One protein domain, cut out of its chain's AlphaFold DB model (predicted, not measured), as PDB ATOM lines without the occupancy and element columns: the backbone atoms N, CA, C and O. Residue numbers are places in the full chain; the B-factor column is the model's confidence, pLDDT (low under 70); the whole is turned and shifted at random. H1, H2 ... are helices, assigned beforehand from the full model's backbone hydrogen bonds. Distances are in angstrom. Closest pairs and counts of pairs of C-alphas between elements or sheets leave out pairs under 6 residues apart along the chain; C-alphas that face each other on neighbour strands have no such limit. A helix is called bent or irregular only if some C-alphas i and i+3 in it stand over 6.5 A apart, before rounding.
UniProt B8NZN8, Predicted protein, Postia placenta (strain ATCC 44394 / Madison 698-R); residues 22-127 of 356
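AT A GLANCE: This is residues 22 to 127 of the 356 residues of the protein "Predicted protein" of Postia placenta (strain ATCC 44394 / Madison 698-R) (UniProt B8NZN8). Five helices follow one another in a zigzag, each folding back on the one before and touching just its neighbours along the chain. H3 is in the middle, kinked H1 is at one end, and at the other end residues 115 to 127, of which 115 to 126 belong to the long H5, stick out as an arm. The printed part has 106 residues, with helices H1 to H5 in order and no named strand; the class is all helix. It is only just loose, close to compact, with a radius of gyration of the C-alphas of 15.9 A, and elongated, spanning 54 by 35 by 21 A.

HOW THE PARTS SIT: H1, residues 28 to 43, touches H2, residues 48 to 64, with residues 39 to 43 alone; the closest C-alphas, of Ser 42 and Ser 54, are 5.1 A apart. They form a helical hairpin at a shallow tilt of 15 degrees, opposite ways. H2 and H3, residues 68 to 80, form a hairpin at a steep tilt of 38 degrees; their closest C-alphas, of Leu 62 and Leu 70, are 5.6 A apart. H3 and H4, residues 84 to 98, touch in a hairpin at 25 degrees, a shallow tilt, with the C-alphas of Ala 75 and Ala 87 closest at 4.4 A. H5, residues 101 to 126, touches H4 with residues 103 to 114 alone; the closest C-alphas, of Gln 95 and Gly 104, are 6.4 A apart. H1 and H3 are apart, and so are H3 and H5. Every O i to N i+4 pair is within hydrogen-bond range in H2, H3 and H5, against 9 of 12 in H1 and 9 of 11 in H4.

IN THESE COORDINATES: H1 begins at C-alpha 28 (35.025, -39.634, -15.063) and is irregular, with C-alphas 30 and 33 9.3 A apart and a kink of 86 degrees near residue 35. H2 measures 24.7 A, H4 20.1 A and H5 37.4 A, ending at C-alpha 126 (45.953, -26.572, 32.393).

THE WHOLE: The C-alphas of Pro 33 and Ala 127, the two farthest apart, are 55.1 A apart. The printed part has no cut, and the four links are tight. The pLDDT is under 70 at residues 46 to 49, 115 and 118 to 127.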
ATOM      1  N   LEU A  22      29.833 -44.877  -5.682       89.38
ATOM      2  CA  LEU A  22      30.204 -43.451  -5.769       89.38
ATOM      3  C   LEU A  22      31.606 -43.109  -5.235       89.38
ATOM      4  O   LEU A  22      32.102 -42.016  -5.498       89.38
ATOM      5  N   VAL A  23      32.227 -44.000  -4.459       89.75
ATOM      6  CA  VAL A  23      33.577 -43.788  -3.908       89.75
ATOM      7  C   VAL A  23      34.597 -44.818  -4.400       89.75
ATOM      8  O   VAL A  23      35.801 -44.622  -4.222       89.75
ATOM      9  N   LYS A  24      34.138 -45.899  -5.047       86.31
ATOM     10  CA  LYS A  24      34.996 -46.938  -5.631       86.31
ATOM     11  C   LYS A  24      35.469 -46.587  -7.038       86.31
ATOM     12  O   LYS A  24      36.628 -46.842  -7.359       86.31
ATOM     13  N   THR A  25      34.608 -46.014  -7.874       86.81
ATOM     14  CA  THR A  25      34.945 -45.721  -9.273       86.81
ATOM     15  C   THR A  25      35.477 -44.303  -9.442       86.81
ATOM     16  O   THR A  25      35.036 -43.375  -8.765       86.81
ATOM     17  N   LEU A  26      36.437 -44.125 -10.359       87.06
ATOM     18  CA  LEU A  26      36.899 -42.789 -10.728       87.06
ATOM     19  C   LEU A  26      35.724 -41.983 -11.313       87.06
ATOM     20  O   LEU A  26      35.008 -42.498 -12.179       87.06
ATOM     21  N   PRO A  27      35.524 -40.729 -10.879       87.94
ATOM     22  CA  PRO A  27      34.373 -39.920 -11.269       87.94
ATOM     23  C   PRO A  27      34.593 -39.258 -12.641       87.94
ATOM     24  O   PRO A  27      34.654 -38.034 -12.761       87.94
ATOM     25  N   ILE A  28      34.729 -40.082 -13.689       87.88
ATOM     26  CA  ILE A  28      35.025 -39.634 -15.063       87.88
ATOM     27  C   ILE A  28      33.980 -38.624 -15.553       87.88
ATOM     28  O   ILE A  28      34.328 -37.619 -16.172       87.88
ATOM     29  N   ASN A  29      32.706 -38.875 -15.246       87.44
ATOM     30  CA  ASN A  29      31.592 -38.044 -15.700       87.44
ATOM     31  C   ASN A  29      31.556 -36.673 -15.008       87.44
ATOM     32  O   ASN A  29      31.159 -35.697 -15.636       87.44
ATOM     33  N   ASP A  30      31.989 -36.589 -13.746       89.38
ATOM     34  CA  ASP A  30      31.916 -35.356 -12.953       89.38
ATOM     35  C   ASP A  30      33.132 -34.439 -13.153       89.38
ATOM     36  O   ASP A  30      33.018 -33.218 -13.038       89.38
ATOM     37  N   LEU A  31      34.306 -35.018 -13.429       88.88
ATOM     38  CA  LEU A  31      35.566 -34.279 -13.583       88.88
ATOM     39  C   LEU A  31      35.975 -34.071 -15.048       88.88
ATOM     40  O   LEU A  31      36.803 -33.211 -15.347       88.88
ATOM     41  N   GLY A  32      35.429 -34.861 -15.971       91.62
ATOM     42  CA  GLY A  32      35.902 -34.919 -17.350       91.62
ATOM     43  C   GLY A  32      37.229 -35.685 -17.500       91.62
ATOM     44  O   GLY A  32      37.901 -36.018 -16.515       91.62
ATOM     45  N   PRO A  33      37.638 -35.990 -18.743       89.00
ATOM     46  CA  PRO A  33      38.740 -36.915 -19.020       89.00
ATOM     47  C   PRO A  33      40.111 -36.381 -18.581       89.00
ATOM     48  O   PRO A  33      40.934 -37.141 -18.069       89.00
ATOM     49  N   GLU A  34      40.359 -35.077 -18.729       90.62
ATOM     50  CA  GLU A  34      41.650 -34.467 -18.391       90.62
ATOM     51  C   GLU A  34      41.910 -34.474 -16.877       90.62
ATOM     52  O   GLU A  34      42.949 -34.955 -16.416       90.62
ATOM     53  N   LEU A  35      40.954 -33.981 -16.082       90.69
ATOM     54  CA  LEU A  35      41.082 -33.949 -14.624       90.69
ATOM     55  C   LEU A  35      41.084 -35.359 -14.033       90.69
ATOM     56  O   LEU A  35      41.833 -35.613 -13.091       90.69
ATOM     57  N   THR A  36      40.319 -36.286 -14.616       90.19
ATOM     58  CA  THR A  36      40.327 -37.687 -14.179       90.19
ATOM     59  C   THR A  36      41.674 -38.351 -14.436       90.19
ATOM     60  O   THR A  36      42.196 -39.000 -13.537       90.19
ATOM     61  N   SER A  37      42.295 -38.109 -15.594       89.44
ATOM     62  CA  SER A  37      43.641 -38.623 -15.894       89.44
ATOM     63  C   SER A  37      44.687 -38.077 -14.916       89.44
ATOM     64  O   SER A  37      45.553 -38.807 -14.432       89.44
ATOM     65  N   ARG A  38      44.594 -36.787 -14.561       89.94
ATOM     66  CA  ARG A  38      45.468 -36.168 -13.547       89.94
ATOM     67  C   ARG A  38      45.239 -36.753 -12.154       89.94
ATOM     68  O   ARG A  38      46.201 -36.946 -11.413       89.94
ATOM     69  N   LEU A  39      43.981 -37.006 -11.794       90.06
ATOM     70  CA  LEU A  39      43.613 -37.637 -10.532       90.06
ATOM     71  C   LEU A  39      44.155 -39.068 -10.472       90.06
ATOM     72  O   LEU A  39      44.820 -39.410  -9.501       90.06
ATOM     73  N   GLU A  40      43.974 -39.865 -11.517       89.50
ATOM     74  CA  GLU A  40      44.485 -41.235 -11.607       89.50
ATOM     75  C   GLU A  40      46.013 -41.286 -11.480       89.50
ATOM     76  O   GLU A  40      46.540 -41.991 -10.619       89.50
ATOM     77  N   ALA A  41      46.733 -40.443 -12.229       86.94
ATOM     78  CA  ALA A  41      48.190 -40.338 -12.131       86.94
ATOM     79  C   ALA A  41      48.674 -39.929 -10.726       86.94
ATOM     80  O   ALA A  41      49.790 -40.246 -10.324       86.94
ATOM     81  N   SER A  42      47.848 -39.211  -9.963       87.19
ATOM     82  CA  SER A  42      48.198 -38.775  -8.610       87.19
ATOM     83  C   SER A  42      48.030 -39.863  -7.540       87.19
ATOM     84  O   SER A  42      48.585 -39.702  -6.449       87.19
ATOM     85  N   LEU A  43      47.306 -40.951  -7.845       83.75
ATOM     86  CA  LEU A  43      47.073 -42.088  -6.941       83.75
ATOM     87  C   LEU A  43      48.286 -43.023  -6.833       83.75
ATOM     88  O   LEU A  43      48.459 -43.670  -5.808       83.75
ATOM     89  N   THR A  44      49.147 -43.071  -7.851       78.56
ATOM     90  CA  THR A  44      50.292 -44.003  -7.934       78.56
ATOM     91  C   THR A  44      51.573 -43.473  -7.278       78.56
ATOM     92  O   THR A  44      52.641 -44.073  -7.376       78.56
ATOM     93  N   VAL A  45      51.492 -42.328  -6.601       75.50
ATOM     94  CA  VAL A  45      52.655 -41.602  -6.091       75.50
ATOM     95  C   VAL A  45      53.040 -42.056  -4.678       75.50
ATOM     96  O   VAL A  45      52.255 -41.912  -3.738       75.50
ATOM     97  N   SER A  46      54.288 -42.505  -4.498       65.56
ATOM     98  CA  SER A  46      54.833 -42.981  -3.214       65.56
ATOM     99  C   SER A  46      55.748 -41.982  -2.478       65.56
ATOM    100  O   SER A  46      55.870 -42.061  -1.255       65.56
ATOM    101  N   GLU A  47      56.355 -41.000  -3.164       64.25
ATOM    102  CA  GLU A  47      57.436 -40.170  -2.594       64.25
ATOM    103  C   GLU A  47      57.049 -38.728  -2.203       64.25
ATOM    104  O   GLU A  47      56.230 -38.064  -2.842       64.25
ATOM    105  N   GLY A  48      57.695 -38.208  -1.150       65.81
ATOM    106  CA  GLY A  48      57.289 -37.028  -0.368       65.81
ATOM    107  C   GLY A  48      56.871 -35.766  -1.139       65.81
ATOM    108  O   GLY A  48      55.776 -35.247  -0.912       65.81
ATOM    109  N   VAL A  49      57.697 -35.245  -2.056       67.81
ATOM    110  CA  VAL A  49      57.363 -34.007  -2.799       67.81
ATOM    111  C   VAL A  49      56.181 -34.227  -3.743       67.81
ATOM    112  O   VAL A  49      55.307 -33.365  -3.864       67.81
ATOM    113  N   HIS A  50      56.126 -35.390  -4.387       71.81
ATOM    114  CA  HIS A  50      55.041 -35.748  -5.291       71.81
ATOM    115  C   HIS A  50      53.747 -36.014  -4.513       71.81
ATOM    116  O   HIS A  50      52.688 -35.542  -4.913       71.81
ATOM    117  N   ARG A  51      53.840 -36.631  -3.331       76.00
ATOM    118  CA  ARG A  51      52.721 -36.839  -2.407       76.00
ATOM    119  C   ARG A  51      52.071 -35.525  -1.976       76.00
ATOM    120  O   ARG A  51      50.848 -35.405  -1.953       76.00
ATOM    121  N   ALA A  52      52.878 -34.502  -1.692       71.56
ATOM    122  CA  ALA A  52      52.374 -33.164  -1.383       71.56
ATOM    123  C   ALA A  52      51.705 -32.482  -2.592       71.56
ATOM    124  O   ALA A  52      50.769 -31.703  -2.407       71.56
ATOM    125  N   LYS A  53      52.169 -32.752  -3.821       76.19
ATOM    126  CA  LYS A  53      51.518 -32.269  -5.051       76.19
ATOM    127  C   LYS A  53      50.170 -32.963  -5.276       76.19
ATOM    128  O   LYS A  53      49.197 -32.253  -5.513       76.19
ATOM    129  N   SER A  54      50.090 -34.287  -5.114       83.38
ATOM    130  CA  SER A  54      48.829 -35.045  -5.181       83.38
ATOM    131  C   SER A  54      47.818 -34.544  -4.150       83.38
ATOM    132  O   SER A  54      46.683 -34.242  -4.493       83.38
ATOM    133  N   ALA A  55      48.259 -34.329  -2.907       81.88
ATOM    134  CA  ALA A  55      47.406 -33.795  -1.849       81.88
ATOM    135  C   ALA A  55      46.782 -32.433  -2.202       81.88
ATOM    136  O   ALA A  55      45.590 -32.211  -1.998       81.88
ATOM    137  N   ARG A  56      47.584 -31.516  -2.762       79.81
ATOM    138  CA  ARG A  56      47.099 -30.197  -3.205       79.81
ATOM    139  C   ARG A  56      46.136 -30.310  -4.377       79.81
ATOM    140  O   ARG A  56      45.151 -29.581  -4.404       79.81
ATOM    141  N   LEU A  57      46.415 -31.216  -5.314       84.94
ATOM    142  CA  LEU A  57      45.515 -31.496  -6.426       84.94
ATOM    143  C   LEU A  57      44.149 -31.947  -5.900       84.94
ATOM    144  O   LEU A  57      43.143 -31.368  -6.293       84.94
ATOM    145  N   TRP A  58      44.102 -32.906  -4.973       88.69
ATOM    146  CA  TRP A  58      42.832 -33.407  -4.434       88.69
ATOM    147  C   TRP A  58      42.064 -32.339  -3.663       88.69
ATOM    148  O   TRP A  58      40.858 -32.232  -3.841       88.69
ATOM    149  N   GLU A  59      42.747 -31.521  -2.852       83.88
ATOM    150  CA  GLU A  59      42.100 -30.389  -2.174       83.88
ATOM    151  C   GLU A  59      41.517 -29.392  -3.191       83.88
ATOM    152  O   GLU A  59      40.355 -29.019  -3.055       83.88
ATOM    153  N   SER A  60      42.262 -29.035  -4.245       78.94
ATOM    154  CA  SER A  60      41.764 -28.122  -5.289       78.94
ATOM    155  C   SER A  60      40.588 -28.702  -6.078       78.94
ATOM    156  O   SER A  60      39.637 -27.992  -6.393       78.94
ATOM    157  N   LEU A  61      40.624 -30.009  -6.359       84.62
ATOM    158  CA  LEU A  61      39.539 -30.692  -7.050       84.62
ATOM    159  C   LEU A  61      38.304 -30.780  -6.159       84.62
ATOM    160  O   LEU A  61      37.213 -30.595  -6.668       84.62
ATOM    161  N   LEU A  62      38.449 -31.021  -4.852       89.06
ATOM    162  CA  LEU A  62      37.316 -31.054  -3.923       89.06
ATOM    163  C   LEU A  62      36.645 -29.681  -3.784       89.06
ATOM    164  O   LEU A  62      35.428 -29.600  -3.624       89.06
ATOM    165  N   GLU A  63      37.434 -28.605  -3.813       80.00
ATOM    166  CA  GLU A  63      36.917 -27.233  -3.777       80.00
ATOM    167  C   GLU A  63      36.098 -26.901  -5.029       80.00
ATOM    168  O   GLU A  63      35.039 -26.286  -4.912       80.00
ATOM    169  N   ALA A  64      36.552 -27.343  -6.204       80.06
ATOM    170  CA  ALA A  64      35.848 -27.129  -7.468       80.06
ATOM    171  C   ALA A  64      34.699 -28.131  -7.707       80.06
ATOM    172  O   ALA A  64      33.665 -27.774  -8.268       80.06
ATOM    173  N   HIS A  65      34.867 -29.377  -7.265       87.81
ATOM    174  CA  HIS A  65      33.986 -30.514  -7.524       87.81
ATOM    175  C   HIS A  65      33.713 -31.261  -6.217       87.81
ATOM    176  O   HIS A  65      34.470 -32.125  -5.767       87.81
ATOM    177  N   ARG A  66      32.590 -30.925  -5.585       90.44
ATOM    178  CA  ARG A  66      32.203 -31.466  -4.281       90.44
ATOM    179  C   ARG A  66      31.488 -32.815  -4.420       90.44
ATOM    180  O   ARG A  66      30.283 -32.910  -4.221       90.44
ATOM    181  N   ILE A  67      32.239 -33.846  -4.808       94.25
ATOM    182  CA  ILE A  67      31.721 -35.192  -5.117       94.25
ATOM    183  C   ILE A  67      32.153 -36.251  -4.084       94.25
ATOM    184  O   ILE A  67      33.233 -36.119  -3.498       94.25
ATOM    185  N   PRO A  68      31.372 -37.338  -3.887       94.94
ATOM    186  CA  PRO A  68      31.631 -38.350  -2.853       94.94
ATOM    187  C   PRO A  68      33.026 -38.972  -2.916       94.94
ATOM    188  O   PRO A  68      33.679 -39.137  -1.885       94.94
ATOM    189  N   TYR A  69      33.517 -39.258  -4.124       93.62
ATOM    190  CA  TYR A  69      34.860 -39.795  -4.324       93.62
ATOM    191  C   TYR A  69      35.934 -38.878  -3.720       93.62
ATOM    192  O   TYR A  69      36.779 -39.324  -2.944       93.62
ATOM    193  N   LEU A  70      35.889 -37.578  -4.028       92.56
ATOM    194  CA  LEU A  70      36.868 -36.611  -3.528       92.56
ATOM    195  C   LEU A  70      36.695 -36.341  -2.031       92.56
ATOM    196  O   LEU A  70      37.701 -36.172  -1.339       92.56
ATOM    197  N   LEU A  71      35.457 -36.358  -1.522       93.00
ATOM    198  CA  LEU A  71      35.182 -36.258  -0.088       93.00
ATOM    199  C   LEU A  71      35.925 -37.351   0.684       93.00
ATOM    200  O   LEU A  71      36.686 -37.031   1.597       93.00
ATOM    201  N   LEU A  72      35.783 -38.614   0.263       92.56
ATOM    202  CA  LEU A  72      36.467 -39.738   0.899       92.56
ATOM    203  C   LEU A  72      37.993 -39.606   0.797       92.56
ATOM    204  O   LEU A  72      38.695 -39.670   1.804       92.56
ATOM    205  N   ARG A  73      38.523 -39.366  -0.410       90.44
ATOM    206  CA  ARG A  73      39.978 -39.346  -0.654       90.44
ATOM    207  C   ARG A  73      40.688 -38.228   0.103       90.44
ATOM    208  O   ARG A  73      41.752 -38.449   0.681       90.44
ATOM    209  N   VAL A  74      40.105 -37.030   0.141       89.88
ATOM    210  CA  VAL A  74      40.667 -35.910   0.908       89.88
ATOM    211  C   VAL A  74      40.534 -36.157   2.412       89.88
ATOM    212  O   VAL A  74      41.438 -35.781   3.161       89.88
ATOM    213  N   ALA A  75      39.457 -36.802   2.868       90.19
ATOM    214  CA  ALA A  75      39.296 -37.170   4.271       90.19
ATOM    215  C   ALA A  75      40.364 -38.187   4.720       90.19
ATOM    216  O   ALA A  75      41.077 -37.914   5.689       90.19
ATOM    217  N   ASP A  76      40.569 -39.272   3.965       88.81
ATOM    218  CA  ASP A  76      41.589 -40.302   4.241       88.81
ATOM    219  C   ASP A  76      43.004 -39.704   4.262       88.81
ATOM    220  O   ASP A  76      43.803 -39.921   5.181       88.81
ATOM    221  N   MET A  77      43.301 -38.861   3.273       87.50
ATOM    222  CA  MET A  77      44.551 -38.112   3.208       87.50
ATOM    223  C   MET A  77      44.741 -37.207   4.436       87.50
ATOM    224  O   MET A  77      45.842 -37.093   4.971       87.50
ATOM    225  N   ARG A  78      43.690 -36.530   4.908       84.44
ATOM    226  CA  ARG A  78      43.775 -35.678   6.103       84.44
ATOM    227  C   ARG A  78      43.985 -36.512   7.364       84.44
ATOM    228  O   ARG A  78      44.816 -36.117   8.183       84.44
ATOM    229  N   ILE A  79      43.310 -37.653   7.509       83.81
ATOM    230  CA  ILE A  79      43.513 -38.575   8.637       83.81
ATOM    231  C   ILE A  79      44.965 -39.034   8.722       83.81
ATOM    232  O   ILE A  79      45.581 -38.858   9.770       83.81
ATOM    233  N   SER A  80      45.528 -39.524   7.617       80.81
ATOM    234  CA  SER A  80      46.917 -40.012   7.571       80.81
ATOM    235  C   SER A  80      47.971 -38.924   7.788       80.81
ATOM    236  O   SER A  80      49.105 -39.207   8.163       80.81
ATOM    237  N   LEU A  81      47.608 -37.651   7.606       74.94
ATOM    238  CA  LEU A  81      48.439 -36.500   7.973       74.94
ATOM    239  C   LEU A  81      48.229 -36.037   9.431       74.94
ATOM    240  O   LEU A  81      48.710 -34.964   9.805       74.94
ATOM    241  N   GLY A  82      47.472 -36.788  10.237       76.12
ATOM    242  CA  GLY A  82      47.127 -36.452  11.621       76.12
ATOM    243  C   GLY A  82      46.082 -35.339  11.755       76.12
ATOM    244  O   GLY A  82      45.925 -34.751  12.821       76.12
ATOM    245  N   ARG A  83      45.358 -35.000  10.684       75.06
ATOM    246  CA  ARG A  83      44.457 -33.834  10.598       75.06
ATOM    247  C   ARG A  83      42.998 -34.215  10.818       75.06
ATOM    248  O   ARG A  83      42.126 -33.847  10.026       75.06
ATOM    249  N   ARG A  84      42.745 -34.923  11.922       78.94
ATOM    250  CA  ARG A  84      41.443 -35.519  12.278       78.94
ATOM    251  C   ARG A  84      40.285 -34.522  12.213       78.94
ATOM    252  O   ARG A  84      39.295 -34.793  11.545       78.94
ATOM    253  N   TRP A  85      40.464 -33.330  12.777       71.62
ATOM    254  CA  TRP A  85      39.446 -32.269  12.807       71.62
ATOM    255  C   TRP A  85      38.990 -31.781  11.440       71.62
ATOM    256  O   TRP A  85      37.845 -31.390  11.263       71.62
ATOM    257  N   THR A  86      39.887 -31.817  10.460       74.06
ATOM    258  CA  THR A  86      39.574 -31.391   9.093       74.06
ATOM    259  C   THR A  86      39.087 -32.547   8.225       74.06
ATOM    260  O   THR A  86      38.581 -32.312   7.131       74.06
ATOM    261  N   ALA A  87      39.266 -33.788   8.680       84.94
ATOM    262  CA  ALA A  87      38.784 -34.982   7.997       84.94
ATOM    263  C   ALA A  87      37.353 -35.337   8.419       84.94
ATOM    264  O   ALA A  87      36.530 -35.629   7.561       84.94
ATOM    265  N   LEU A  88      37.046 -35.254   9.719       85.56
ATOM    266  CA  LEU A  88      35.741 -35.610  10.290       85.56
ATOM    267  C   LEU A  88      34.548 -34.950   9.576       85.56
ATOM    268  O   LEU A  88      33.661 -35.688   9.162       85.56
ATOM    269  N   PRO A  89      34.541 -33.631   9.307       83.56
ATOM    270  CA  PRO A  89      33.432 -32.995   8.597       83.56
ATOM    271  C   PRO A  89      33.236 -33.511   7.169       83.56
ATOM    272  O   PRO A  89      32.118 -33.524   6.669       83.56
ATOM    273  N   LEU A  90      34.315 -33.938   6.501       89.12
ATOM    274  CA  LEU A  90      34.216 -34.528   5.165       89.12
ATOM    275  C   LEU A  90      33.597 -35.926   5.227       89.12
ATOM    276  O   LEU A  90      32.820 -36.277   4.347       89.12
ATOM    277  N   TYR A  91      33.898 -36.702   6.272       93.38
ATOM    278  CA  TYR A  91      33.221 -37.976   6.514       93.38
ATOM    279  C   TYR A  91      31.763 -37.788   6.924       93.38
ATOM    280  O   TYR A  91      30.925 -38.556   6.477       93.38
ATOM    281  N   GLU A  92      31.439 -36.778   7.733       89.62
ATOM    282  CA  GLU A  92      30.054 -36.439   8.086       89.62
ATOM    283  C   GLU A  92      29.252 -36.057   6.842       89.62
ATOM    284  O   GLU A  92      28.158 -36.565   6.624       89.62
ATOM    285  N   GLU A  93      29.818 -35.214   5.980       91.38
ATOM    286  CA  GLU A  93      29.206 -34.884   4.698       91.38
ATOM    287  C   GLU A  93      29.045 -36.129   3.821       91.38
ATOM    288  O   GLU A  93      27.959 -36.388   3.306       91.38
ATOM    289  N   LEU A  94      30.083 -36.957   3.709       94.44
ATOM    290  CA  LEU A  94      30.003 -38.218   2.980       94.44
ATOM    291  C   LEU A  94      28.916 -39.140   3.551       94.44
ATOM    292  O   LEU A  94      28.160 -39.732   2.787       94.44
ATOM    293  N   GLN A  95      28.781 -39.210   4.875       95.31
ATOM    294  CA  GLN A  95      27.744 -39.972   5.566       95.31
ATOM    295  C   GLN A  95      26.344 -39.489   5.189       95.31
ATOM    296  O   GLN A  95      25.460 -40.319   4.994       95.31
ATOM    297  N   THR A  96      26.132 -38.176   5.043       94.31
ATOM    298  CA  THR A  96      24.829 -37.653   4.590       94.31
ATOM    299  C   THR A  96      24.482 -38.074   3.164       94.31
ATOM    300  O   THR A  96      23.303 -38.187   2.842       94.31
ATOM    301  N   ILE A  97      25.489 -38.330   2.321       95.06
ATOM    302  CA  ILE A  97      25.297 -38.736   0.924       95.06
ATOM    303  C   ILE A  97      25.134 -40.253   0.802       95.06
ATOM    304  O   ILE A  97      24.265 -40.721   0.074       95.06
ATOM    305  N   LEU A  98      25.983 -41.022   1.487       94.50
ATOM    306  CA  LEU A  98      26.030 -42.481   1.360       94.50
ATOM    307  C   LEU A  98      25.042 -43.197   2.284       94.50
ATOM    308  O   LEU A  98      24.614 -44.304   1.973       94.50
ATOM    309  N   ASN A  99      24.701 -42.584   3.421       94.56
ATOM    310  CA  ASN A  99      23.913 -43.190   4.493       94.56
ATOM    311  C   ASN A  99      24.443 -44.575   4.934       94.56
ATOM    312  O   ASN A  99      23.675 -45.493   5.218       94.56
ATOM    313  N   ASP A 100      25.770 -44.722   4.979       93.62
ATOM    314  CA  ASP A 100      26.449 -45.976   5.307       93.62
ATOM    315  C   ASP A 100      26.489 -46.202   6.836       93.62
ATOM    316  O   ASP A 100      26.992 -45.353   7.577       93.62
ATOM    317  N   PRO A 101      25.940 -47.305   7.369       92.81
ATOM    318  CA  PRO A 101      25.853 -47.502   8.814       92.81
ATOM    319  C   PRO A 101      27.222 -47.713   9.477       92.81
ATOM    320  O   PRO A 101      27.417 -47.292  10.620       92.81
ATOM    321  N   GLU A 102      28.184 -48.333   8.789       93.69
ATOM    322  CA  GLU A 102      29.510 -48.607   9.347       93.69
ATOM    323  C   GLU A 102      30.343 -47.330   9.449       93.69
ATOM    324  O   GLU A 102      30.962 -47.069  10.490       93.69
ATOM    325  N   LEU A 103      30.294 -46.495   8.409       93.06
ATOM    326  CA  LEU A 103      30.900 -45.172   8.401       93.06
ATOM    327  C   LEU A 103      30.302 -44.303   9.515       93.06
ATOM    328  O   LEU A 103      31.055 -43.698  10.278       93.06
ATOM    329  N   GLY A 104      28.977 -44.313   9.692       92.31
ATOM    330  CA  GLY A 104      28.303 -43.587  10.773       92.31
ATOM    331  C   GLY A 104      28.768 -44.019  12.169       92.31
ATOM    332  O   GLY A 104      29.094 -43.180  13.017       92.31
ATOM    333  N   VAL A 105      28.878 -45.330  12.409       93.62
ATOM    334  CA  VAL A 105      29.410 -45.878  13.671       93.62
ATOM    335  C   VAL A 105      30.868 -45.471  13.884       93.62
ATOM    336  O   VAL A 105      31.253 -45.117  15.005       93.62
ATOM    337  N   TRP A 106      31.691 -45.512  12.836       94.12
ATOM    338  CA  TRP A 106      33.094 -45.112  12.908       94.12
ATOM    339  C   TRP A 106      33.250 -43.610  13.194       94.12
ATOM    340  O   TRP A 106      34.006 -43.255  14.101       94.12
ATOM    341  N   ILE A 107      32.479 -42.738  12.530       91.81
ATOM    342  CA  ILE A 107      32.457 -41.288  12.794       91.81
ATOM    343  C   ILE A 107      32.119 -41.034  14.267       91.81
ATOM    344  O   ILE A 107      32.855 -40.328  14.954       91.81
ATOM    345  N   GLY A 108      31.072 -41.682  14.792       87.75
ATOM    346  CA  GLY A 108      30.673 -41.532  16.194       87.75
ATOM    347  C   GLY A 108      31.716 -42.042  17.201       87.75
ATOM    348  O   GLY A 108      31.806 -41.539  18.324       87.75
ATOM    349  N   LYS A 109      32.537 -43.039  16.837       89.62
ATOM    350  CA  LYS A 109      33.697 -43.462  17.646       89.62
ATOM    351  C   LYS A 109      34.821 -42.429  17.582       89.62
ATOM    352  O   LYS A 109      35.372 -42.073  18.622       89.62
ATOM    353  N   MET A 110      35.133 -41.922  16.393       84.62
ATOM    354  CA  MET A 110      36.196 -40.939  16.187       84.62
ATOM    355  C   MET A 110      35.901 -39.590  16.839       84.62
ATOM    356  O   MET A 110      36.810 -38.992  17.410       84.62
ATOM    357  N   GLN A 111      34.653 -39.125  16.808       83.62
ATOM    358  CA  GLN A 111      34.230 -37.912  17.511       83.62
ATOM    359  C   GLN A 111      34.454 -38.048  19.022       83.62
ATOM    360  O   GLN A 111      35.092 -37.187  19.620       83.62
ATOM    361  N   ARG A 112      34.015 -39.164  19.625       80.38
ATOM    362  CA  ARG A 112      34.235 -39.444  21.055       80.38
ATOM    363  C   ARG A 112      35.716 -39.511  21.407       80.38
ATOM    364  O   ARG A 112      36.156 -38.829  22.324       80.38
ATOM    365  N   PHE A 113      36.493 -40.264  20.628       80.44
ATOM    366  CA  PHE A 113      37.936 -40.362  20.820       80.44
ATOM    367  C   PHE A 113      38.625 -38.995  20.735       80.44
ATOM    368  O   PHE A 113      39.503 -38.695  21.538       80.44
ATOM    369  N   SER A 114      38.214 -38.154  19.784       72.06
ATOM    370  CA  SER A 114      38.800 -36.823  19.611       72.06
ATOM    371  C   SER A 114      38.426 -35.887  20.767       72.06
ATOM    372  O   SER A 114      39.293 -35.179  21.262       72.06
ATOM    373  N   MET A 115      37.186 -35.947  21.268       68.06
ATOM    374  CA  MET A 115      36.768 -35.195  22.460       68.06
ATOM    375  C   MET A 115      37.526 -35.622  23.723       68.06
ATOM    376  O   MET A 115      37.900 -34.777  24.532       68.06
ATOM    377  N   ASP A 116      37.754 -36.923  23.911       70.75
ATOM    378  CA  ASP A 116      38.487 -37.426  25.075       70.75
ATOM    379  C   ASP A 116      39.977 -37.092  24.999       70.75
ATOM    380  O   ASP A 116      40.563 -36.695  26.006       70.75
ATOM    381  N   PHE A 117      40.565 -37.172  23.802       71.38
ATOM    382  CA  PHE A 117      41.932 -36.725  23.550       71.38
ATOM    383  C   PHE A 117      42.097 -35.225  23.831       71.38
ATOM    384  O   PHE A 117      43.001 -34.850  24.572       71.38
ATOM    385  N   ASP A 118      41.200 -34.375  23.324       62.06
ATOM    386  CA  ASP A 118      41.234 -32.931  23.584       62.06
ATOM    387  C   ASP A 118      41.060 -32.604  25.059       62.06
ATOM    388  O   ASP A 118      41.717 -31.711  25.584       62.06
ATOM    389  N   ARG A 119      40.180 -33.329  25.756       61.81
ATOM    390  CA  ARG A 119      39.972 -33.144  27.192       61.81
ATOM    391  C   ARG A 119      41.235 -33.479  27.976       61.81
ATOM    392  O   ARG A 119      41.556 -32.776  28.931       61.81
ATOM    393  N   ASP A 120      41.928 -34.547  27.595       66.25
ATOM    394  CA  ASP A 120      43.180 -34.964  28.221       66.25
ATOM    395  C   ASP A 120      44.325 -33.988  27.907       66.25
ATOM    396  O   ASP A 120      45.025 -33.547  28.816       66.25
ATOM    397  N   GLU A 121      44.462 -33.552  26.654       60.28
ATOM    398  CA  GLU A 121      45.442 -32.531  26.263       60.28
ATOM    399  C   GLU A 121      45.164 -31.179  26.926       60.28
ATOM    400  O   GLU A 121      46.084 -30.548  27.442       60.28
ATOM    401  N   LEU A 122      43.899 -30.761  27.018       54.34
ATOM    402  CA  LEU A 122      43.504 -29.553  27.738       54.34
ATOM    403  C   LEU A 122      43.805 -29.673  29.236       54.34
ATOM    404  O   LEU A 122      44.243 -28.703  29.850       54.34
ATOM    405  N   ARG A 123      43.601 -30.850  29.844       60.41
ATOM    406  CA  ARG A 123      43.981 -31.101  31.245       60.41
ATOM    407  C   ARG A 123      45.491 -31.008  31.440       60.41
ATOM    408  O   ARG A 123      45.923 -30.344  32.378       60.41
ATOM    409  N   LYS A 124      46.286 -31.615  30.554       59.81
ATOM    410  CA  LYS A 124      47.755 -31.507  30.581       59.81
ATOM    411  C   LYS A 124      48.211 -30.064  30.410       59.81
ATOM    412  O   LYS A 124      49.070 -29.619  31.164       59.81
ATOM    413  N   TYR A 125      47.595 -29.327  29.486       51.62
ATOM    414  CA  TYR A 125      47.840 -27.902  29.287       51.62
ATOM    415  C   TYR A 125      47.536 -27.096  30.556       51.62
ATOM    416  O   TYR A 125      48.408 -26.391  31.051       51.62
ATOM    417  N   LYS A 126      46.340 -27.256  31.143       49.09
ATOM    418  CA  LYS A 126      45.953 -26.572  32.393       49.09
ATOM    419  C   LYS A 126      46.871 -26.925  33.568       49.09
ATOM    420  O   LYS A 126      47.049 -26.111  34.466       49.09
ATOM    421  N   ALA A 127      47.461 -28.117  33.561       67.44
ATOM    422  CA  ALA A 127      48.428 -28.560  34.559       67.44
ATOM    423  C   ALA A 127      49.881 -28.125  34.259       67.44
ATOM    424  O   ALA A 127      50.784 -28.527  34.990       67.44
TER     425      ALA A 127